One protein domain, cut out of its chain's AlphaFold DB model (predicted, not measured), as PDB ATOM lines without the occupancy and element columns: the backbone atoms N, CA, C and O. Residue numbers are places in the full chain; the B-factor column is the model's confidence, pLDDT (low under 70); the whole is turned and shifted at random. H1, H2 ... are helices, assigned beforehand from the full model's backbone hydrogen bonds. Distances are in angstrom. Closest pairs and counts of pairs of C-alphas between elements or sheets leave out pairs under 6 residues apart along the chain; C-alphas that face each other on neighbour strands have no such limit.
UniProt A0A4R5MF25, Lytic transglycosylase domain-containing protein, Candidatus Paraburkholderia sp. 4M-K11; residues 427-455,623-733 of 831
ATOM      1  N   THR A 427     165.003 125.096 149.944       91.69
ATOM      2  CA  THR A 427     166.075 125.068 148.939       91.69
ATOM      3  C   THR A 427     167.267 125.888 149.407       91.69
ATOM      4  O   THR A 427     168.406 125.429 149.330       91.69
ATOM      5  N   ARG A 428     167.038 127.081 149.972       92.81
ATOM      6  CA  ARG A 428     168.126 127.893 150.526       92.81
ATOM      7  C   ARG A 428     168.777 127.245 151.746       92.81
ATOM      8  O   ARG A 428     170.003 127.270 151.839       92.81
ATOM      9  N   ALA A 429     168.000 126.667 152.660       91.94
ATOM     10  CA  ALA A 429     168.540 125.937 153.806       91.94
ATOM     11  C   ALA A 429     169.394 124.736 153.359       91.94
ATOM     12  O   ALA A 429     170.481 124.521 153.897       91.94
ATOM     13  N   THR A 430     168.935 124.012 152.337       90.88
ATOM     14  CA  THR A 430     169.649 122.884 151.724       90.88
ATOM     15  C   THR A 430     170.934 123.350 151.052       90.88
ATOM     16  O   THR A 430     171.993 122.826 151.373       90.88
ATOM     17  N   LYS A 431     170.883 124.425 150.256       92.81
ATOM     18  CA  LYS A 431     172.067 125.034 149.636       92.81
ATOM     19  C   LYS A 431     173.106 125.475 150.667       92.81
ATOM     20  O   LYS A 431     174.280 125.186 150.503       92.81
ATOM     21  N   ILE A 432     172.684 126.114 151.764       92.62
ATOM     22  CA  ILE A 432     173.591 126.471 152.870       92.62
ATOM     23  C   ILE A 432     174.251 125.216 153.462       92.62
ATOM     24  O   ILE A 432     175.425 125.253 153.821       92.62
ATOM     25  N   ALA A 433     173.508 124.114 153.593       92.50
ATOM     26  CA  ALA A 433     174.065 122.853 154.063       92.50
ATOM     27  C   ALA A 433     175.035 122.232 153.037       92.50
ATOM     28  O   ALA A 433     176.114 121.794 153.424       92.50
ATOM     29  N   ASP A 434     174.695 122.226 151.746       93.19
ATOM     30  CA  ASP A 434     175.558 121.743 150.657       93.19
ATOM     31  C   ASP A 434     176.864 122.537 150.546       93.19
ATOM     32  O   ASP A 434     177.928 121.930 150.448       93.19
ATOM     33  N   ASP A 435     176.791 123.867 150.647       93.12
ATOM     34  CA  ASP A 435     177.954 124.764 150.613       93.12
ATOM     35  C   ASP A 435     178.932 124.477 151.771       93.12
ATOM     36  O   ASP A 435     180.138 124.678 151.633       93.12
ATOM     37  N   LEU A 436     178.426 124.001 152.917       93.00
ATOM     38  CA  LEU A 436     179.253 123.560 154.048       93.00
ATOM     39  C   LEU A 436     179.834 122.164 153.814       93.00
ATOM     40  O   LEU A 436     181.021 121.925 154.023       93.00
ATOM     41  N   SER A 437     178.976 121.214 153.450       94.12
ATOM     42  CA  SER A 437     179.372 119.850 153.125       94.12
ATOM     43  C   SER A 437     178.251 119.159 152.341       94.12
ATOM     44  O   SER A 437     177.146 118.980 152.884       94.12
ATOM     45  N   PRO A 438     178.515 118.728 151.095       91.56
ATOM     46  CA  PRO A 438     177.541 117.986 150.310       91.56
ATOM     47  C   PRO A 438     177.310 116.603 150.931       91.56
ATOM     48  O   PRO A 438     178.233 115.980 151.457       91.56
ATOM     49  N   ASN A 439     176.072 116.107 150.859       84.62
ATOM     50  CA  ASN A 439     175.684 114.765 151.323       84.62
ATOM     51  C   ASN A 439     175.986 114.460 152.807       84.62
ATOM     52  O   ASN A 439     176.167 113.302 153.192       84.62
ATOM     53  N   ALA A 440     176.022 115.481 153.671       90.75
ATOM     54  CA  ALA A 440     176.199 115.280 155.106       90.75
ATOM     55  C   ALA A 440     174.925 114.700 155.745       90.75
ATOM     56  O   ALA A 440     174.039 115.418 156.212       90.75
ATOM     57  N   THR A 441     174.825 113.374 155.771       91.19
ATOM     58  CA  THR A 441     173.758 112.656 156.476       91.19
ATOM     59  C   THR A 441     174.086 112.513 157.970       91.19
ATOM     60  O   THR A 441     175.248 112.654 158.369       91.19
ATOM     61  N   PRO A 442     173.105 112.181 158.835       91.06
ATOM     62  CA  PRO A 442     173.365 111.893 160.248       91.06
ATOM     63  C   PRO A 442     174.424 110.805 160.474       91.06
ATOM     64  O   PRO A 442     175.198 110.891 161.423       91.06
ATOM     65  N   SER A 443     174.486 109.805 159.593       91.81
ATOM     66  CA  SER A 443     175.455 108.709 159.671       91.81
ATOM     67  C   SER A 443     176.862 109.156 159.274       91.81
ATOM     68  O   SER A 443     177.848 108.772 159.909       91.81
ATOM     69  N   VAL A 444     176.971 110.011 158.252       94.44
ATOM     70  CA  VAL A 444     178.234 110.636 157.841       94.44
ATOM     71  C   VAL A 444     178.737 111.560 158.945       94.44
ATOM     72  O   VAL A 444     179.867 111.398 159.389       94.44
ATOM     73  N   ALA A 445     177.895 112.455 159.467       94.69
ATOM     74  CA  ALA A 445     178.273 113.345 160.561       94.69
ATOM     75  C   ALA A 445     178.642 112.580 161.840       94.69
ATOM     76  O   ALA A 445     179.609 112.942 162.506       94.69
ATOM     77  N   GLY A 446     177.928 111.498 162.154       92.44
ATOM     78  CA  GLY A 446     178.257 110.596 163.256       92.44
ATOM     79  C   GLY A 446     179.652 109.992 163.138       92.44
ATOM     80  O   GLY A 446     180.457 110.122 164.060       92.44
ATOM     81  N   ARG A 447     179.972 109.418 161.970       92.69
ATOM     82  CA  ARG A 447     181.310 108.872 161.678       92.69
ATOM     83  C   ARG A 447     182.382 109.955 161.682       92.69
ATOM     84  O   ARG A 447     183.493 109.707 162.138       92.69
ATOM     85  N   THR A 448     182.070 111.148 161.185       94.31
ATOM     86  CA  THR A 448     182.990 112.292 161.207       94.31
ATOM     87  C   THR A 448     183.287 112.739 162.635       94.31
ATOM     88  O   THR A 448     184.439 113.024 162.945       94.31
ATOM     89  N   ILE A 449     182.287 112.751 163.523       92.75
ATOM     90  CA  ILE A 449     182.489 113.025 164.951       92.75
ATOM     91  C   ILE A 449     183.377 111.942 165.566       92.75
ATOM     92  O   ILE A 449     184.376 112.266 166.196       92.75
ATOM     93  N   GLU A 450     183.058 110.668 165.357       89.38
ATOM     94  CA  GLU A 450     183.834 109.546 165.893       89.38
ATOM     95  C   GLU A 450     185.305 109.597 165.442       89.38
ATOM     96  O   GLU A 450     186.215 109.653 166.272       89.38
ATOM     97  N   LYS A 451     185.551 109.687 164.128       90.38
ATOM     98  CA  LYS A 451     186.905 109.788 163.562       90.38
ATOM     99  C   LYS A 451     187.623 111.061 164.001       90.38
ATOM    100  O   LYS A 451     188.789 111.003 164.375       90.38
ATOM    101  N   GLY A 452     186.934 112.199 163.994       90.69
ATOM    102  CA  GLY A 452     187.506 113.483 164.391       90.69
ATOM    103  C   GLY A 452     187.861 113.548 165.878       90.69
ATOM    104  O   GLY A 452     188.718 114.344 166.266       90.69
ATOM    105  N   LEU A 453     187.247 112.704 166.714       89.06
ATOM    106  CA  LEU A 453     187.553 112.608 168.136       89.06
ATOM    107  C   LEU A 453     188.636 111.560 168.440       89.06
ATOM    108  O   LEU A 453     189.656 111.923 169.028       89.06
ATOM    109  N   SER A 454     188.429 110.297 168.053       85.00
ATOM    110  CA  SER A 454     189.284 109.155 168.433       85.00
ATOM    111  C   SER A 454     189.988 108.456 167.270       85.00
ATOM    112  O   SER A 454     190.785 107.554 167.510       85.00
ATOM    113  N   GLY A 455     189.692 108.825 166.022       84.19
ATOM    114  CA  GLY A 455     190.358 108.258 164.851       84.19
ATOM    115  C   GLY A 455     191.769 108.822 164.629       84.19
ATOM    116  O   GLY A 455     192.133 109.831 165.241       84.19
ATOM    117  N   GLN A 623     178.808 105.251 171.521       69.06
ATOM    118  CA  GLN A 623     177.608 104.728 170.878       69.06
ATOM    119  C   GLN A 623     178.014 103.802 169.733       69.06
ATOM    120  O   GLN A 623     178.760 104.225 168.859       69.06
ATOM    121  N   ASP A 624     177.459 102.590 169.693       72.31
ATOM    122  CA  ASP A 624     177.833 101.559 168.705       72.31
ATOM    123  C   ASP A 624     177.490 101.925 167.250       72.31
ATOM    124  O   ASP A 624     177.923 101.259 166.315       72.31
ATOM    125  N   ILE A 625     176.657 102.954 167.044       86.94
ATOM    126  CA  ILE A 625     176.103 103.311 165.738       86.94
ATOM    127  C   ILE A 625     176.319 104.813 165.477       86.94
ATOM    128  O   ILE A 625     175.901 105.629 166.311       86.94
ATOM    129  N   PRO A 626     176.884 105.214 164.320       87.75
ATOM    130  CA  PRO A 626     177.177 106.614 163.999       87.75
ATOM    131  C   PRO A 626     175.996 107.577 164.167       87.75
ATOM    132  O   PRO A 626     176.130 108.685 164.683       87.75
ATOM    133  N   GLU A 627     174.794 107.162 163.795       88.75
ATOM    134  CA  GLU A 627     173.581 107.967 163.906       88.75
ATOM    135  C   GLU A 627     173.252 108.290 165.368       88.75
ATOM    136  O   GLU A 627     172.779 109.390 165.671       88.75
ATOM    137  N   LYS A 628     173.535 107.359 166.291       89.56
ATOM    138  CA  LYS A 628     173.405 107.590 167.736       89.56
ATOM    139  C   LYS A 628     174.486 108.546 168.240       89.56
ATOM    140  O   LYS A 628     174.162 109.401 169.065       89.56
ATOM    141  N   VAL A 629     175.714 108.468 167.713       89.69
ATOM    142  CA  VAL A 629     176.794 109.437 167.995       89.69
ATOM    143  C   VAL A 629     176.329 110.846 167.622       89.69
ATOM    144  O   VAL A 629     176.320 111.742 168.469       89.69
ATOM    145  N   PHE A 630     175.844 111.035 166.391       92.88
ATOM    146  CA  PHE A 630     175.329 112.328 165.937       92.88
ATOM    147  C   PHE A 630     174.131 112.793 166.774       92.88
ATOM    148  O   PHE A 630     174.122 113.917 167.274       92.88
ATOM    149  N   LYS A 631     173.139 111.923 167.003       91.25
ATOM    150  CA  LYS A 631     171.959 112.256 167.817       91.25
ATOM    151  C   LYS A 631     172.340 112.660 169.243       91.25
ATOM    152  O   LYS A 631     171.761 113.608 169.764       91.25
ATOM    153  N   SER A 632     173.304 111.977 169.866       89.94
ATOM    154  CA  SER A 632     173.814 112.335 171.196       89.94
ATOM    155  C   SER A 632     174.529 113.686 171.173       89.94
ATOM    156  O   SER A 632     174.312 114.501 172.077       89.94
ATOM    157  N   ALA A 633     175.331 113.945 170.137       89.75
ATOM    158  CA  ALA A 633     176.084 115.185 169.967       89.75
ATOM    159  C   ALA A 633     175.182 116.424 169.870       89.75
ATOM    160  O   ALA A 633     175.496 117.455 170.464       89.75
ATOM    161  N   VAL A 634     174.064 116.313 169.146       91.44
ATOM    162  CA  VAL A 634     173.170 117.437 168.818       91.44
ATOM    163  C   VAL A 634     171.774 117.315 169.443       91.44
ATOM    164  O   VAL A 634     170.790 117.799 168.880       91.44
ATOM    165  N   ASN A 635     171.641 116.625 170.577       89.12
ATOM    166  CA  ASN A 635     170.322 116.428 171.177       89.12
ATOM    167  C   ASN A 635     169.693 117.758 171.635       89.12
ATOM    168  O   ASN A 635     170.375 118.682 172.075       89.12
ATOM    169  N   ALA A 636     168.366 117.842 171.540       87.75
ATOM    170  CA  ALA A 636     167.643 119.086 171.777       87.75
ATOM    171  C   ALA A 636     167.751 119.593 173.225       87.75
ATOM    172  O   ALA A 636     167.828 120.800 173.425       87.75
ATOM    173  N   ALA A 637     167.779 118.695 174.217       88.81
ATOM    174  CA  ALA A 637     167.848 119.068 175.630       88.81
ATOM    175  C   ALA A 637     169.166 119.786 175.962       88.81
ATOM    176  O   ALA A 637     169.148 120.863 176.553       88.81
ATOM    177  N   ASP A 638     170.298 119.253 175.498       89.25
ATOM    178  CA  ASP A 638     171.615 119.864 175.696       89.25
ATOM    179  C   ASP A 638     171.731 121.190 174.932       89.25
ATOM    180  O   ASP A 638     172.249 122.169 175.468       89.25
ATOM    181  N   MET A 639     171.199 121.252 173.705       91.94
ATOM    182  CA  MET A 639     171.196 122.472 172.882       91.94
ATOM    183  C   MET A 639     170.320 123.585 173.482       91.94
ATOM    184  O   MET A 639     170.612 124.777 173.311       91.94
ATOM    185  N   GLN A 640     169.259 123.208 174.198       93.00
ATOM    186  CA  GLN A 640     168.416 124.120 174.966       93.00
ATOM    187  C   GLN A 640     169.102 124.571 176.258       93.00
ATOM    188  O   GLN A 640     169.055 125.756 176.583       93.00
ATOM    189  N   ALA A 641     169.765 123.658 176.970       90.12
ATOM    190  CA  ALA A 641     170.440 123.951 178.231       90.12
ATOM    191  C   ALA A 641     171.652 124.882 178.057       90.12
ATOM    192  O   ALA A 641     171.925 125.710 178.926       90.12
ATOM    193  N   GLY A 642     172.383 124.780 176.942       90.31
ATOM    194  CA  GLY A 642     173.511 125.667 176.673       90.31
ATOM    195  C   GLY A 642     174.447 125.171 175.575       90.31
ATOM    196  O   GLY A 642     174.093 124.357 174.731       90.31
ATOM    197  N   ALA A 643     175.680 125.684 175.578       90.94
ATOM    198  CA  ALA A 643     176.663 125.408 174.527       90.94
ATOM    199  C   ALA A 643     177.823 124.500 174.959       90.94
ATOM    200  O   ALA A 643     178.718 124.245 174.156       90.94
ATOM    201  N   THR A 644     177.855 124.031 176.208       88.44
ATOM    202  CA  THR A 644     179.026 123.344 176.776       88.44
ATOM    203  C   THR A 644     179.369 122.069 176.011       88.44
ATOM    204  O   THR A 644     180.497 121.920 175.542       88.44
ATOM    205  N   LYS A 645     178.391 121.174 175.820       88.75
ATOM    206  CA  LYS A 645     178.614 119.888 175.147       88.75
ATOM    207  C   LYS A 645     178.965 120.071 173.673       88.75
ATOM    208  O   LYS A 645     180.036 119.647 173.241       88.75
ATOM    209  N   ILE A 646     178.105 120.760 172.919       91.12
ATOM    210  CA  ILE A 646     178.337 120.997 171.491       91.12
ATOM    211  C   ILE A 646     179.615 121.807 171.256       91.12
ATOM    212  O   ILE A 646     180.369 121.519 170.335       91.12
ATOM    213  N   GLY A 647     179.938 122.760 172.131       91.44
ATOM    214  CA  GLY A 647     181.172 123.532 172.049       91.44
ATOM    215  C   GLY A 647     182.420 122.703 172.275       91.44
ATOM    216  O   GLY A 647     183.402 122.893 171.560       91.44
ATOM    217  N   SER A 648     182.392 121.761 173.215       89.31
ATOM    218  CA  SER A 648     183.501 120.827 173.411       89.31
ATOM    219  C   SER A 648     183.670 119.887 172.214       89.31
ATOM    220  O   SER A 648     184.806 119.675 171.787       89.31
ATOM    221  N   ILE A 649     182.575 119.407 171.613       90.88
ATOM    222  CA  ILE A 649     182.612 118.604 170.377       90.88
ATOM    223  C   ILE A 649     183.213 119.427 169.236       90.88
ATOM    224  O   ILE A 649     184.263 119.072 168.709       90.88
ATOM    225  N   MET A 650     182.626 120.580 168.915       92.00
ATOM    226  CA  MET A 650     183.070 121.416 167.799       92.00
ATOM    227  C   MET A 650     184.528 121.859 167.970       92.00
ATOM    228  O   MET A 650     185.292 121.798 167.015       92.00
ATOM    229  N   LYS A 651     184.973 122.223 169.183       90.38
ATOM    230  CA  LYS A 651     186.386 122.562 169.456       90.38
ATOM    231  C   LYS A 651     187.349 121.387 169.289       90.38
ATOM    232  O   LYS A 651     188.542 121.626 169.118       90.38
ATOM    233  N   SER A 652     186.860 120.155 169.395       90.12
ATOM    234  CA  SER A 652     187.668 118.948 169.203       90.12
ATOM    235  C   SER A 652     187.829 118.599 167.727       90.12
ATOM    236  O   SER A 652     188.850 118.026 167.366       90.12
ATOM    237  N   LEU A 653     186.874 118.993 166.883       92.06
ATOM    238  CA  LEU A 653     186.869 118.744 165.442       92.06
ATOM    239  C   LEU A 653     187.675 119.791 164.657       92.06
ATOM    240  O   LEU A 653     187.796 120.956 165.073       92.06
ATOM    241  N   THR A 654     188.189 119.392 163.493       93.31
ATOM    242  CA  THR A 654     188.791 120.295 162.497       93.31
ATOM    243  C   THR A 654     187.724 121.179 161.834       93.31
ATOM    244  O   THR A 654     186.536 120.863 161.911       93.31
ATOM    245  N   PRO A 655     188.091 122.300 161.181       92.25
ATOM    246  CA  PRO A 655     187.122 123.141 160.475       92.25
ATOM    247  C   PRO A 655     186.261 122.368 159.463       92.25
ATOM    248  O   PRO A 655     185.043 122.478 159.518       92.25
ATOM    249  N   ALA A 656     186.872 121.509 158.642       92.12
ATOM    250  CA  ALA A 656     186.147 120.695 157.666       92.12
ATOM    251  C   ALA A 656     185.187 119.693 158.338       92.12
ATOM    252  O   ALA A 656     184.033 119.566 157.940       92.12
ATOM    253  N   GLU A 657     185.622 119.025 159.411       94.94
ATOM    254  CA  GLU A 657     184.772 118.101 160.178       94.94
ATOM    255  C   GLU A 657     183.574 118.817 160.822       94.94
ATOM    256  O   GLU A 657     182.462 118.285 160.843       94.94
ATOM    257  N   ARG A 658     183.776 120.045 161.324       94.94
ATOM    258  CA  ARG A 658     182.696 120.881 161.873       94.94
ATOM    259  C   ARG A 658     181.635 121.177 160.823       94.94
ATOM    260  O   ARG A 658     180.455 121.183 161.161       94.94
ATOM    261  N   ASP A 659     182.036 121.438 159.586       94.69
ATOM    262  CA  ASP A 659     181.107 121.817 158.522       94.69
ATOM    263  C   ASP A 659     180.220 120.641 158.088       94.69
ATOM    264  O   ASP A 659     179.022 120.837 157.876       94.69
ATOM    265  N   VAL A 660     180.730 119.402 158.139       96.06
ATOM    266  CA  VAL A 660     179.907 118.181 158.002       96.06
ATOM    267  C   VAL A 660     178.826 118.115 159.087       96.06
ATOM    268  O   VAL A 660     177.651 117.886 158.796       96.06
ATOM    269  N   VAL A 661     179.197 118.345 160.351       95.38
ATOM    270  CA  VAL A 661     178.257 118.287 161.485       95.38
ATOM    271  C   VAL A 661     177.199 119.389 161.388       95.38
ATOM    272  O   VAL A 661     176.013 119.129 161.614       95.38
ATOM    273  N   LYS A 662     177.602 120.608 161.009       95.50
ATOM    274  CA  LYS A 662     176.681 121.728 160.757       95.50
ATOM    275  C   LYS A 662     175.716 121.414 159.623       95.50
ATOM    276  O   LYS A 662     174.516 121.596 159.812       95.50
ATOM    277  N   SER A 663     176.220 120.923 158.492       94.75
ATOM    278  CA  SER A 663     175.412 120.570 157.321       94.75
ATOM    279  C   SER A 663     174.350 119.524 157.674       94.75
ATOM    280  O   SER A 663     173.155 119.769 157.486       94.75
ATOM    281  N   ALA A 664     174.748 118.421 158.318       94.75
ATOM    282  CA  ALA A 664     173.814 117.379 158.746       94.75
ATOM    283  C   ALA A 664     172.755 117.892 159.732       94.75
ATOM    284  O   ALA A 664     171.589 117.490 159.677       94.75
ATOM    285  N   TYR A 665     173.135 118.804 160.632       94.88
ATOM    286  CA  TYR A 665     172.186 119.405 161.564       94.88
ATOM    287  C   TYR A 665     171.212 120.357 160.865       94.88
ATOM    288  O   TYR A 665     170.015 120.279 161.128       94.88
ATOM    289  N   ILE A 666     171.687 121.211 159.949       93.19
ATOM    290  CA  ILE A 666     170.846 122.150 159.187       93.19
ATOM    291  C   ILE A 666     169.788 121.404 158.378       93.19
ATOM    292  O   ILE A 666     168.611 121.755 158.476       93.19
ATOM    293  N   ARG A 667     170.178 120.334 157.674       90.25
ATOM    294  CA  ARG A 667     169.233 119.463 156.953       90.25
ATOM    295  C   ARG A 667     168.152 118.936 157.883       90.25
ATOM    296  O   ARG A 667     166.971 119.034 157.581       90.25
ATOM    297  N   ARG A 668     168.546 118.457 159.068       89.38
ATOM    298  CA  ARG A 668     167.617 117.898 160.055       89.38
ATOM    299  C   ARG A 668     166.710 118.938 160.708       89.38
ATOM    300  O   ARG A 668     165.583 118.599 161.062       89.38
ATOM    301  N   MET A 669     167.174 120.177 160.890       89.06
ATOM    302  CA  MET A 669     166.394 121.215 161.575       89.06
ATOM    303  C   MET A 669     165.039 121.442 160.908       89.06
ATOM    304  O   MET A 669     164.056 121.638 161.619       89.06
ATOM    305  N   GLY A 670     164.995 121.399 159.575       86.25
ATOM    306  CA  GLY A 670     163.794 121.657 158.789       86.25
ATOM    307  C   GLY A 670     163.026 120.430 158.315       86.25
ATOM    308  O   GLY A 670     162.022 120.621 157.644       86.25
ATOM    309  N   LEU A 671     163.433 119.199 158.634       85.81
ATOM    310  CA  LEU A 671     162.691 118.008 158.197       85.81
ATOM    311  C   LEU A 671     161.284 117.993 158.804       85.81
ATOM    312  O   LEU A 671     161.136 118.108 160.021       85.81
ATOM    313  N   ALA A 672     160.259 117.831 157.968       79.62
ATOM    314  CA  ALA A 672     158.878 117.698 158.417       79.62
ATOM    315  C   ALA A 672     158.706 116.494 159.363       79.62
ATOM    316  O   ALA A 672     159.392 115.478 159.238       79.62
ATOM    317  N   SER A 673     157.772 116.601 160.313       76.25
ATOM    318  CA  SER A 673     157.367 115.486 161.179       76.25
ATOM    319  C   SER A 673     156.837 114.312 160.356       76.25
ATOM    320  O   SER A 673     156.204 114.553 159.334       76.25
ATOM    321  N   ALA A 674     156.991 113.075 160.842       70.12
ATOM    322  CA  ALA A 674     156.633 111.848 160.113       70.12
ATOM    323  C   ALA A 674     155.238 111.880 159.451       70.12
ATOM    324  O   ALA A 674     155.105 111.502 158.297       70.12
ATOM    325  N   GLY A 675     154.216 112.423 160.126       63.25
ATOM    326  CA  GLY A 675     152.854 112.540 159.574       63.25
ATOM    327  C   GLY A 675     152.645 113.632 158.512       63.25
ATOM    328  O   GLY A 675     151.517 113.850 158.091       63.25
ATOM    329  N   GLN A 676     153.690 114.368 158.128       65.19
ATOM    330  CA  GLN A 676     153.679 115.449 157.127       65.19
ATOM    331  C   GLN A 676     154.793 115.266 156.078       65.19
ATOM    332  O   GLN A 676     155.078 116.176 155.294       65.19
ATOM    333  N   GLN A 677     155.466 114.113 156.089       71.12
ATOM    334  CA  GLN A 677     156.485 113.771 155.104       71.12
ATOM    335  C   GLN A 677     155.834 113.264 153.809       71.12
ATOM    336  O   GLN A 677     154.770 112.650 153.837       71.12
ATOM    337  N   GLY A 678     156.468 113.544 152.665       65.19
ATOM    338  CA  GLY A 678     156.132 112.884 151.398       65.19
ATOM    339  C   GLY A 678     156.678 111.453 151.355       65.19
ATOM    340  O   GLY A 678     157.405 111.052 152.262       65.19
ATOM    341  N   ALA A 679     156.379 110.705 150.287       55.69
ATOM    342  CA  ALA A 679     156.828 109.315 150.110       55.69
ATOM    343  C   ALA A 679     158.356 109.132 150.248       55.69
ATOM    344  O   ALA A 679     158.815 108.077 150.670       55.69
ATOM    345  N   GLU A 680     159.129 110.178 149.947       62.44
ATOM    346  CA  GLU A 680     160.595 110.194 150.021       62.44
ATOM    347  C   GLU A 680     161.149 110.640 151.392       62.44
ATOM    348  O   GLU A 680     162.348 110.557 151.622       62.44
ATOM    349  N   GLY A 681     160.313 111.103 152.334       60.72
ATOM    350  CA  GLY A 681     160.744 111.396 153.713       60.72
ATOM    351  C   GLY A 681     161.499 112.719 153.944       60.72
ATOM    352  O   GLY A 681     161.799 113.052 155.090       60.72
ATOM    353  N   GLU A 682     161.778 113.512 152.904       69.88
ATOM    354  CA  GLU A 682     162.705 114.663 152.980       69.88
ATOM    355  C   GLU A 682     162.044 116.051 152.878       69.88
ATOM    356  O   GLU A 682     162.717 117.070 152.720       69.88
ATOM    357  N   ARG A 683     160.713 116.137 153.009       81.12
ATOM    358  CA  ARG A 683     159.995 117.418 152.876       81.12
ATOM    359  C   ARG A 683     160.462 118.434 153.928       81.12
ATOM    360  O   ARG A 683     160.391 118.176 155.132       81.12
ATOM    361  N   PHE A 684     160.865 119.621 153.477       85.69
ATOM    362  CA  PHE A 684     161.199 120.739 154.358       85.69
ATOM    363  C   PHE A 684     159.939 121.388 154.956       85.69
ATOM    364  O   PHE A 684     158.914 121.555 154.297       85.69
ATOM    365  N   SER A 685     160.031 121.797 156.218       87.25
ATOM    366  CA  SER A 685     158.989 122.458 156.995       87.25
ATOM    367  C   SER A 685     159.576 123.666 157.722       87.25
ATOM    368  O   SER A 685     160.339 123.534 158.684       87.25
ATOM    369  N   THR A 686     159.145 124.862 157.318       87.38
ATOM    370  CA  THR A 686     159.484 126.133 157.986       87.38
ATOM    371  C   THR A 686     159.071 126.122 159.459       87.38
ATOM    372  O   THR A 686     159.810 126.598 160.322       87.38
ATOM    373  N   GLN A 687     157.930 125.503 159.781       85.69
ATOM    374  CA  GLN A 687     157.442 125.367 161.152       85.69
ATOM    375  C   GLN A 687     158.353 124.479 162.006       85.69
ATOM    376  O   GLN A 687     158.635 124.818 163.163       85.69
ATOM    377  N   THR A 688     158.821 123.358 161.455       89.75
ATOM    378  CA  THR A 688     159.734 122.453 162.169       89.75
ATOM    379  C   THR A 688     161.100 123.103 162.354       89.75
ATOM    380  O   THR A 688     161.614 123.112 163.475       89.75
ATOM    381  N   PHE A 689     161.607 123.768 161.308       92.50
ATOM    382  CA  PHE A 689     162.823 124.575 161.376       92.50
ATOM    383  C   PHE A 689     162.752 125.604 162.502       92.50
ATOM    384  O   PHE A 689     163.591 125.584 163.399       92.50
ATOM    385  N   LEU A 690     161.720 126.453 162.513       91.88
ATOM    386  CA  LEU A 690     161.550 127.486 163.535       91.88
ATOM    387  C   LEU A 690     161.432 126.891 164.942       91.88
ATOM    388  O   LEU A 690     161.966 127.441 165.901       91.88
ATOM    389  N   THR A 691     160.745 125.757 165.079       90.75
ATOM    390  CA  THR A 691     160.589 125.080 166.373       90.75
ATOM    391  C   THR A 691     161.934 124.589 166.900       90.75
ATOM    392  O   THR A 691     162.285 124.872 168.045       90.75
ATOM    393  N   ASN A 692     162.706 123.892 166.068       92.56
ATOM    394  CA  ASN A 692     164.030 123.400 166.439       92.56
ATOM    395  C   ASN A 692     165.013 124.553 166.668       92.56
ATOM    396  O   ASN A 692     165.776 124.523 167.630       92.56
ATOM    397  N   TRP A 693     164.927 125.610 165.857       93.94
ATOM    398  CA  TRP A 693     165.688 126.839 166.043       93.94
ATOM    399  C   TRP A 693     165.394 127.488 167.396       93.94
ATOM    400  O   TRP A 693     166.314 127.834 168.130       93.94
ATOM    401  N   ASN A 694     164.124 127.642 167.763       93.69
ATOM    402  CA  ASN A 694     163.730 128.306 169.007       93.69
ATOM    403  C   ASN A 694     164.035 127.480 170.258       93.69
ATOM    404  O   ASN A 694     164.253 128.061 171.316       93.69
ATOM    405  N   LYS A 695     164.113 126.149 170.140       93.19
ATOM    406  CA  LYS A 695     164.578 125.280 171.232       93.19
ATOM    407  C   LYS A 695     166.049 125.502 171.581       93.19
ATOM    408  O   LYS A 695     166.445 125.227 172.703       93.19
ATOM    409  N   MET A 696     166.869 125.987 170.649       95.00
ATOM    410  CA  MET A 696     168.287 126.218 170.916       95.00
ATOM    411  C   MET A 696     168.510 127.494 171.730       95.00
ATOM    412  O   MET A 696     167.992 128.562 171.391       95.00
ATOM    413  N   SER A 697     169.384 127.413 172.734       95.81
ATOM    414  CA  SER A 697     169.875 128.596 173.448       95.81
ATOM    415  C   SER A 697     170.665 129.538 172.515       95.81
ATOM    416  O   SER A 697     171.288 129.080 171.544       95.81
ATOM    417  N   PRO A 698     170.711 130.859 172.792       94.88
ATOM    418  CA  PRO A 698     171.529 131.801 172.021       94.88
ATOM    419  C   PRO A 698     173.005 131.383 171.917       94.88
ATOM    420  O   PRO A 698     173.618 131.515 170.853       94.88
ATOM    421  N   GLN A 699     173.548 130.824 173.002       93.31
ATOM    422  CA  GLN A 699     174.917 130.330 173.098       93.31
ATOM    423  C   GLN A 699     175.117 129.093 172.213       93.31
ATOM    424  O   GLN A 699     176.097 129.037 171.469       93.31
ATOM    425  N   ALA A 700     174.188 128.127 172.239       94.94
ATOM    426  CA  ALA A 700     174.268 126.939 171.386       94.94
ATOM    427  C   ALA A 700     174.238 127.318 169.903       94.94
ATOM    428  O   ALA A 700     175.045 126.815 169.126       94.94
ATOM    429  N   LYS A 701     173.374 128.264 169.510       94.75
ATOM    430  CA  LYS A 701     173.333 128.777 168.132       94.75
ATOM    431  C   LYS A 701     174.641 129.461 167.733       94.75
ATOM    432  O   LYS A 701     175.096 129.280 166.608       94.75
ATOM    433  N   SER A 702     175.240 130.250 168.627       92.12
ATOM    434  CA  SER A 702     176.517 130.929 168.365       92.12
ATOM    435  C   SER A 702     177.651 129.930 168.137       92.12
ATOM    436  O   SER A 702     178.396 130.067 167.175       92.12
ATOM    437  N   VAL A 703     177.740 128.893 168.970       92.06
ATOM    438  CA  VAL A 703     178.795 127.876 168.885       92.06
ATOM    439  C   VAL A 703     178.580 126.901 167.726       92.06
ATOM    440  O   VAL A 703     179.529 126.573 167.020       92.06
ATOM    441  N   MET A 704     177.346 126.437 167.511       92.94
ATOM    442  CA  MET A 704     177.026 125.486 166.446       92.94
ATOM    443  C   MET A 704     177.201 126.122 165.065       92.94
ATOM    444  O   MET A 704     177.809 125.530 164.177       92.94
ATOM    445  N   PHE A 705     176.719 127.355 164.895       93.06
ATOM    446  CA  PHE A 705     176.699 128.047 163.605       93.06
ATOM    447  C   PHE A 705     177.760 129.143 163.483       93.06
ATOM    448  O   PHE A 705     177.652 130.011 162.615       93.06
ATOM    449  N   SER A 706     178.804 129.104 164.318       85.50
ATOM    450  CA  SER A 706     179.990 129.930 164.093       85.50
ATOM    451  C   SER A 706     180.638 129.525 162.766       85.50
ATOM    452  O   SER A 706     180.955 128.349 162.555       85.50
ATOM    453  N   GLY A 707     180.837 130.493 161.877       73.69
ATOM    454  CA  GLY A 707     181.642 130.366 160.660       73.69
ATOM    455  C   GLY A 707     182.801 131.358 160.700       73.69
ATOM    456  O   GLY A 707     182.773 132.276 161.520       73.69
ATOM    457  N   GLN A 708     183.794 131.189 159.823       63.47
ATOM    458  CA  GLN A 708     184.932 132.116 159.726       63.47
ATOM    459  C   GLN A 708     184.468 133.559 159.449       63.47
ATOM    460  O   GLN A 708     185.011 134.506 160.006       63.47
ATOM    461  N   ASP A 709     183.380 133.696 158.693       70.00
ATOM    462  CA  ASP A 709     182.865 134.969 158.191       70.00
ATOM    463  C   ASP A 709     181.666 135.484 159.012       70.00
ATOM    464  O   ASP A 709     181.080 136.517 158.695       70.00
ATOM    465  N   GLY A 710     181.185 134.708 159.993       75.00
ATOM    466  CA  GLY A 710     179.958 134.995 160.759       75.00
ATOM    467  C   GLY A 710     178.634 134.912 159.971       75.00
ATOM    468  O   GLY A 710     177.558 134.943 160.570       75.00
ATOM    469  N   ARG A 711     178.682 134.746 158.642       85.62
ATOM    470  CA  ARG A 711     177.513 134.815 157.742       85.62
ATOM    471  C   ARG A 711     176.516 133.668 157.909       85.62
ATOM    472  O   ARG A 711     175.322 133.880 157.718       85.62
ATOM    473  N   LEU A 712     176.984 132.475 158.287       91.12
ATOM    474  CA  LEU A 712     176.136 131.285 158.434       91.12
ATOM    475  C   LEU A 712     175.006 131.511 159.445       91.12
ATOM    476  O   LEU A 712     173.840 131.261 159.151       91.12
ATOM    477  N   ARG A 713     175.352 132.020 160.632       91.69
ATOM    478  CA  ARG A 713     174.378 132.293 161.690       91.69
ATOM    479  C   ARG A 713     173.333 133.310 161.234       91.69
ATOM    480  O   ARG A 713     172.148 133.067 161.427       91.69
ATOM    481  N   VAL A 714     173.778 134.389 160.589       90.38
ATOM    482  CA  VAL A 714     172.897 135.439 160.059       90.38
ATOM    483  C   VAL A 714     171.931 134.865 159.024       90.38
ATOM    484  O   VAL A 714     170.734 135.114 159.111       90.38
ATOM    485  N   ALA A 715     172.413 134.045 158.087       90.69
ATOM    486  CA  ALA A 715     171.560 133.421 157.076       90.69
ATOM    487  C   ALA A 715     170.471 132.527 157.701       90.69
ATOM    488  O   ALA A 715     169.310 132.590 157.299       90.69
ATOM    489  N   LEU A 716     170.824 131.741 158.724       93.50
ATOM    490  CA  LEU A 716     169.866 130.899 159.448       93.50
ATOM    491  C   LEU A 716     168.900 131.721 160.322       93.50
ATOM    492  O   LEU A 716     167.728 131.359 160.419       93.50
ATOM    493  N   ASP A 717     169.345 132.840 160.908       92.94
ATOM    494  CA  ASP A 717     168.459 133.788 161.600       92.94
ATOM    495  C   ASP A 717     167.430 134.390 160.623       92.94
ATOM    496  O   ASP A 717     166.264 134.516 160.989       92.94
ATOM    497  N   GLN A 718     167.811 134.709 159.378       91.00
ATOM    498  CA  GLN A 718     166.858 135.206 158.372       91.00
ATOM    499  C   GLN A 718     165.842 134.142 157.947       91.00
ATOM    500  O   GLN A 718     164.653 134.447 157.811       91.00
ATOM    501  N   ILE A 719     166.276 132.884 157.805       91.81
ATOM    502  CA  ILE A 719     165.367 131.749 157.589       91.81
ATOM    503  C   ILE A 719     164.387 131.623 158.760       91.81
ATOM    504  O   ILE A 719     163.183 131.497 158.539       91.81
ATOM    505  N   ALA A 720     164.874 131.711 160.001       93.25
ATOM    506  CA  ALA A 720     164.029 131.640 161.189       93.25
ATOM    507  C   ALA A 720     163.021 132.797 161.255       93.25
ATOM    508  O   ALA A 720     161.840 132.553 161.490       93.25
ATOM    509  N   LYS A 721     163.453 134.036 160.992       90.50
ATOM    510  CA  LYS A 721     162.569 135.211 160.952       90.50
ATOM    511  C   LYS A 721     161.501 135.083 159.870       90.50
ATOM    512  O   LYS A 721     160.332 135.326 160.144       90.50
ATOM    513  N   SER A 722     161.870 134.629 158.672       86.62
ATOM    514  CA  SER A 722     160.902 134.388 157.592       86.62
ATOM    515  C   SER A 722     159.910 133.287 157.964       86.62
ATOM    516  O   SER A 722     158.707 133.449 157.780       86.62
ATOM    517  N   ALA A 723     160.386 132.192 158.565       87.69
ATOM    518  CA  ALA A 723     159.524 131.136 159.084       87.69
ATOM    519  C   ALA A 723     158.592 131.641 160.203       87.69
ATOM    520  O   ALA A 723     157.438 131.221 160.275       87.69
ATOM    521  N   GLU A 724     159.050 132.562 161.054       85.88
ATOM    522  CA  GLU A 724     158.230 133.215 162.079       85.88
ATOM    523  C   GLU A 724     157.181 134.150 161.475       85.88
ATOM    524  O   GLU A 724     156.037 134.141 161.929       85.88
ATOM    525  N   SER A 725     157.518 134.903 160.426       80.69
ATOM    526  CA  SER A 725     156.566 135.723 159.667       80.69
ATOM    527  C   SER A 725     155.513 134.873 158.953       80.69
ATOM    528  O   SER A 725     154.329 135.205 158.988       80.69
ATOM    529  N   ILE A 726     155.907 133.737 158.369       78.00
ATOM    530  CA  ILE A 726     154.969 132.767 157.782       78.00
ATOM    531  C   ILE A 726     154.077 132.178 158.879       78.00
ATOM    532  O   ILE A 726     152.860 132.120 158.714       78.00
ATOM    533  N   LYS A 727     154.653 131.805 160.032       74.62
ATOM    534  CA  LYS A 727     153.900 131.272 161.173       74.62
ATOM    535  C   LYS A 727     152.922 132.298 161.744       74.62
ATOM    536  O   LYS A 727     151.784 131.939 162.024       74.62
ATOM    537  N   SER A 728     153.341 133.541 161.962       64.88
ATOM    538  CA  SER A 728     152.493 134.598 162.527       64.88
ATOM    539  C   SER A 728     151.364 134.977 161.580       64.88
ATOM    540  O   SER A 728     150.234 135.099 162.050       64.88
ATOM    541  N   GLY A 729     151.645 135.011 160.270       52.84
ATOM    542  CA  GLY A 729     150.637 134.971 159.219       52.84
ATOM    543  C   GLY A 729     149.683 133.818 159.494       52.84
ATOM    544  O   GLY A 729     148.562 134.080 159.907       52.84
ATOM    545  N   SER A 730     150.165 132.569 159.428       50.38
ATOM    546  CA  SER A 730     149.397 131.322 159.606       50.38
ATOM    547  C   SER A 730     148.643 131.179 160.939       50.38
ATOM    548  O   SER A 730     147.677 130.427 160.995       50.38
ATOM    549  N   ARG A 731     149.016 131.874 162.023       45.09
ATOM    550  CA  ARG A 731     148.278 131.852 163.304       45.09
ATOM    551  C   ARG A 731     146.914 132.533 163.189       45.09
ATOM    552  O   ARG A 731     145.995 132.157 163.906       45.09
ATOM    553  N   VAL A 732     146.755 133.453 162.236       42.03
ATOM    554  CA  VAL A 732     145.438 133.967 161.826       42.03
ATOM    555  C   VAL A 732     144.652 132.904 161.024       42.03
ATOM    556  O   VAL A 732     143.430 132.987 160.915       42.03
ATOM    557  N   PHE A 733     145.329 131.874 160.493       39.62
ATOM    558  CA  PHE A 733     144.792 130.820 159.612       39.62
ATOM    559  C   PHE A 733     144.505 129.496 160.346       39.62
ATOM    560  O   PHE A 733     143.594 128.779 159.951       39.62
TER     561      PHE A 733
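AT A GLANCE: This is residues 427 to 455 and 623 to 733 of the 831 residues of the protein "Lytic transglycosylase domain-containing protein" of Candidatus Paraburkholderia sp. 4M-K11 (UniProt A0A4R5MF25). Picture an elongated cluster of helices with H6 running lengthwise through its middle, H1 and H2 packed along it in opposite direction, and H3 crossing H2. H4 and H5 lie on the side of H6 away from H1, H8 is side by side with H5, and at one end H7 crosses the long helix H9, whose last residues stick out with the tail, 728 to 733. The 140 printed residues hold nine named helices, H1 to H9 in chain order, and no named strand: the class is all helix, the packing part aligned, part crossed. The whole is compact, with a radius of gyration of the C-alphas of 14.8 A, and only just elongated, spanning 51 by 34 by 28 A.

HOW THE PARTS SIT: Start with H1, residues 427 to 436: it touches H6, residues 655 to 669, at a shallow tilt of 19 degrees, opposite ways, closest at C-alphas 433 and 663, 4.2 A. H2, residues 442 to 454, touches H6 at C-alphas 445 and 661, 5.0 A, and H3, residues 626 to 633, at C-alphas 446 and 626, 4.2 A, about perpendicular at 75 degrees. H5, residues 644 to 652, touches H8, residues 698 to 704, at C-alphas 647 and 703, 5.9 A, at a shallow tilt of 24 degrees, the same way. H7, residues 686 to 695, touches H4, residues 636 to 641, at C-alphas 695 and 640, 5.5 A. H6 touches H7 with residue 669 alone, 4.9 A from C-alpha 689. H9, residues 711 to 731, touches H7 with residues 720 to 727 alone, closest at C-alphas 723 and 686, 5.1 A, at a steep tilt of 65 degrees. H6 and H9 are apart. In each of the nine helices every O i to N i+4 pair is within hydrogen-bond range.

IN THESE COORDINATES: Find C-alpha 427 at (166.075, 125.068, 148.939), where H1 begins its 14.2 A. H2 covers 18.1 A and H6 20.8 A, from C-alpha 655 at (187.122, 123.141, 160.475) to C-alpha 669. H9, the longest helix, covers 29.9 A and ends at C-alpha 731, (148.278, 131.852, 163.304).

THE WHOLE: The two C-alphas farthest apart, of Gly 455 and Val 732, are 51.8 A apart. Residues 456 to 622 are not printed; C-alphas 455 and 623 are 14.5 A apart across this cut. The link H6 to H7, residues 670 to 685, is long. Look for pLDDT under 70 at residues 623, 675 to 676, 678 to 682, 708 and 728 to 733 of this model; the mean of the printed part is 86.2.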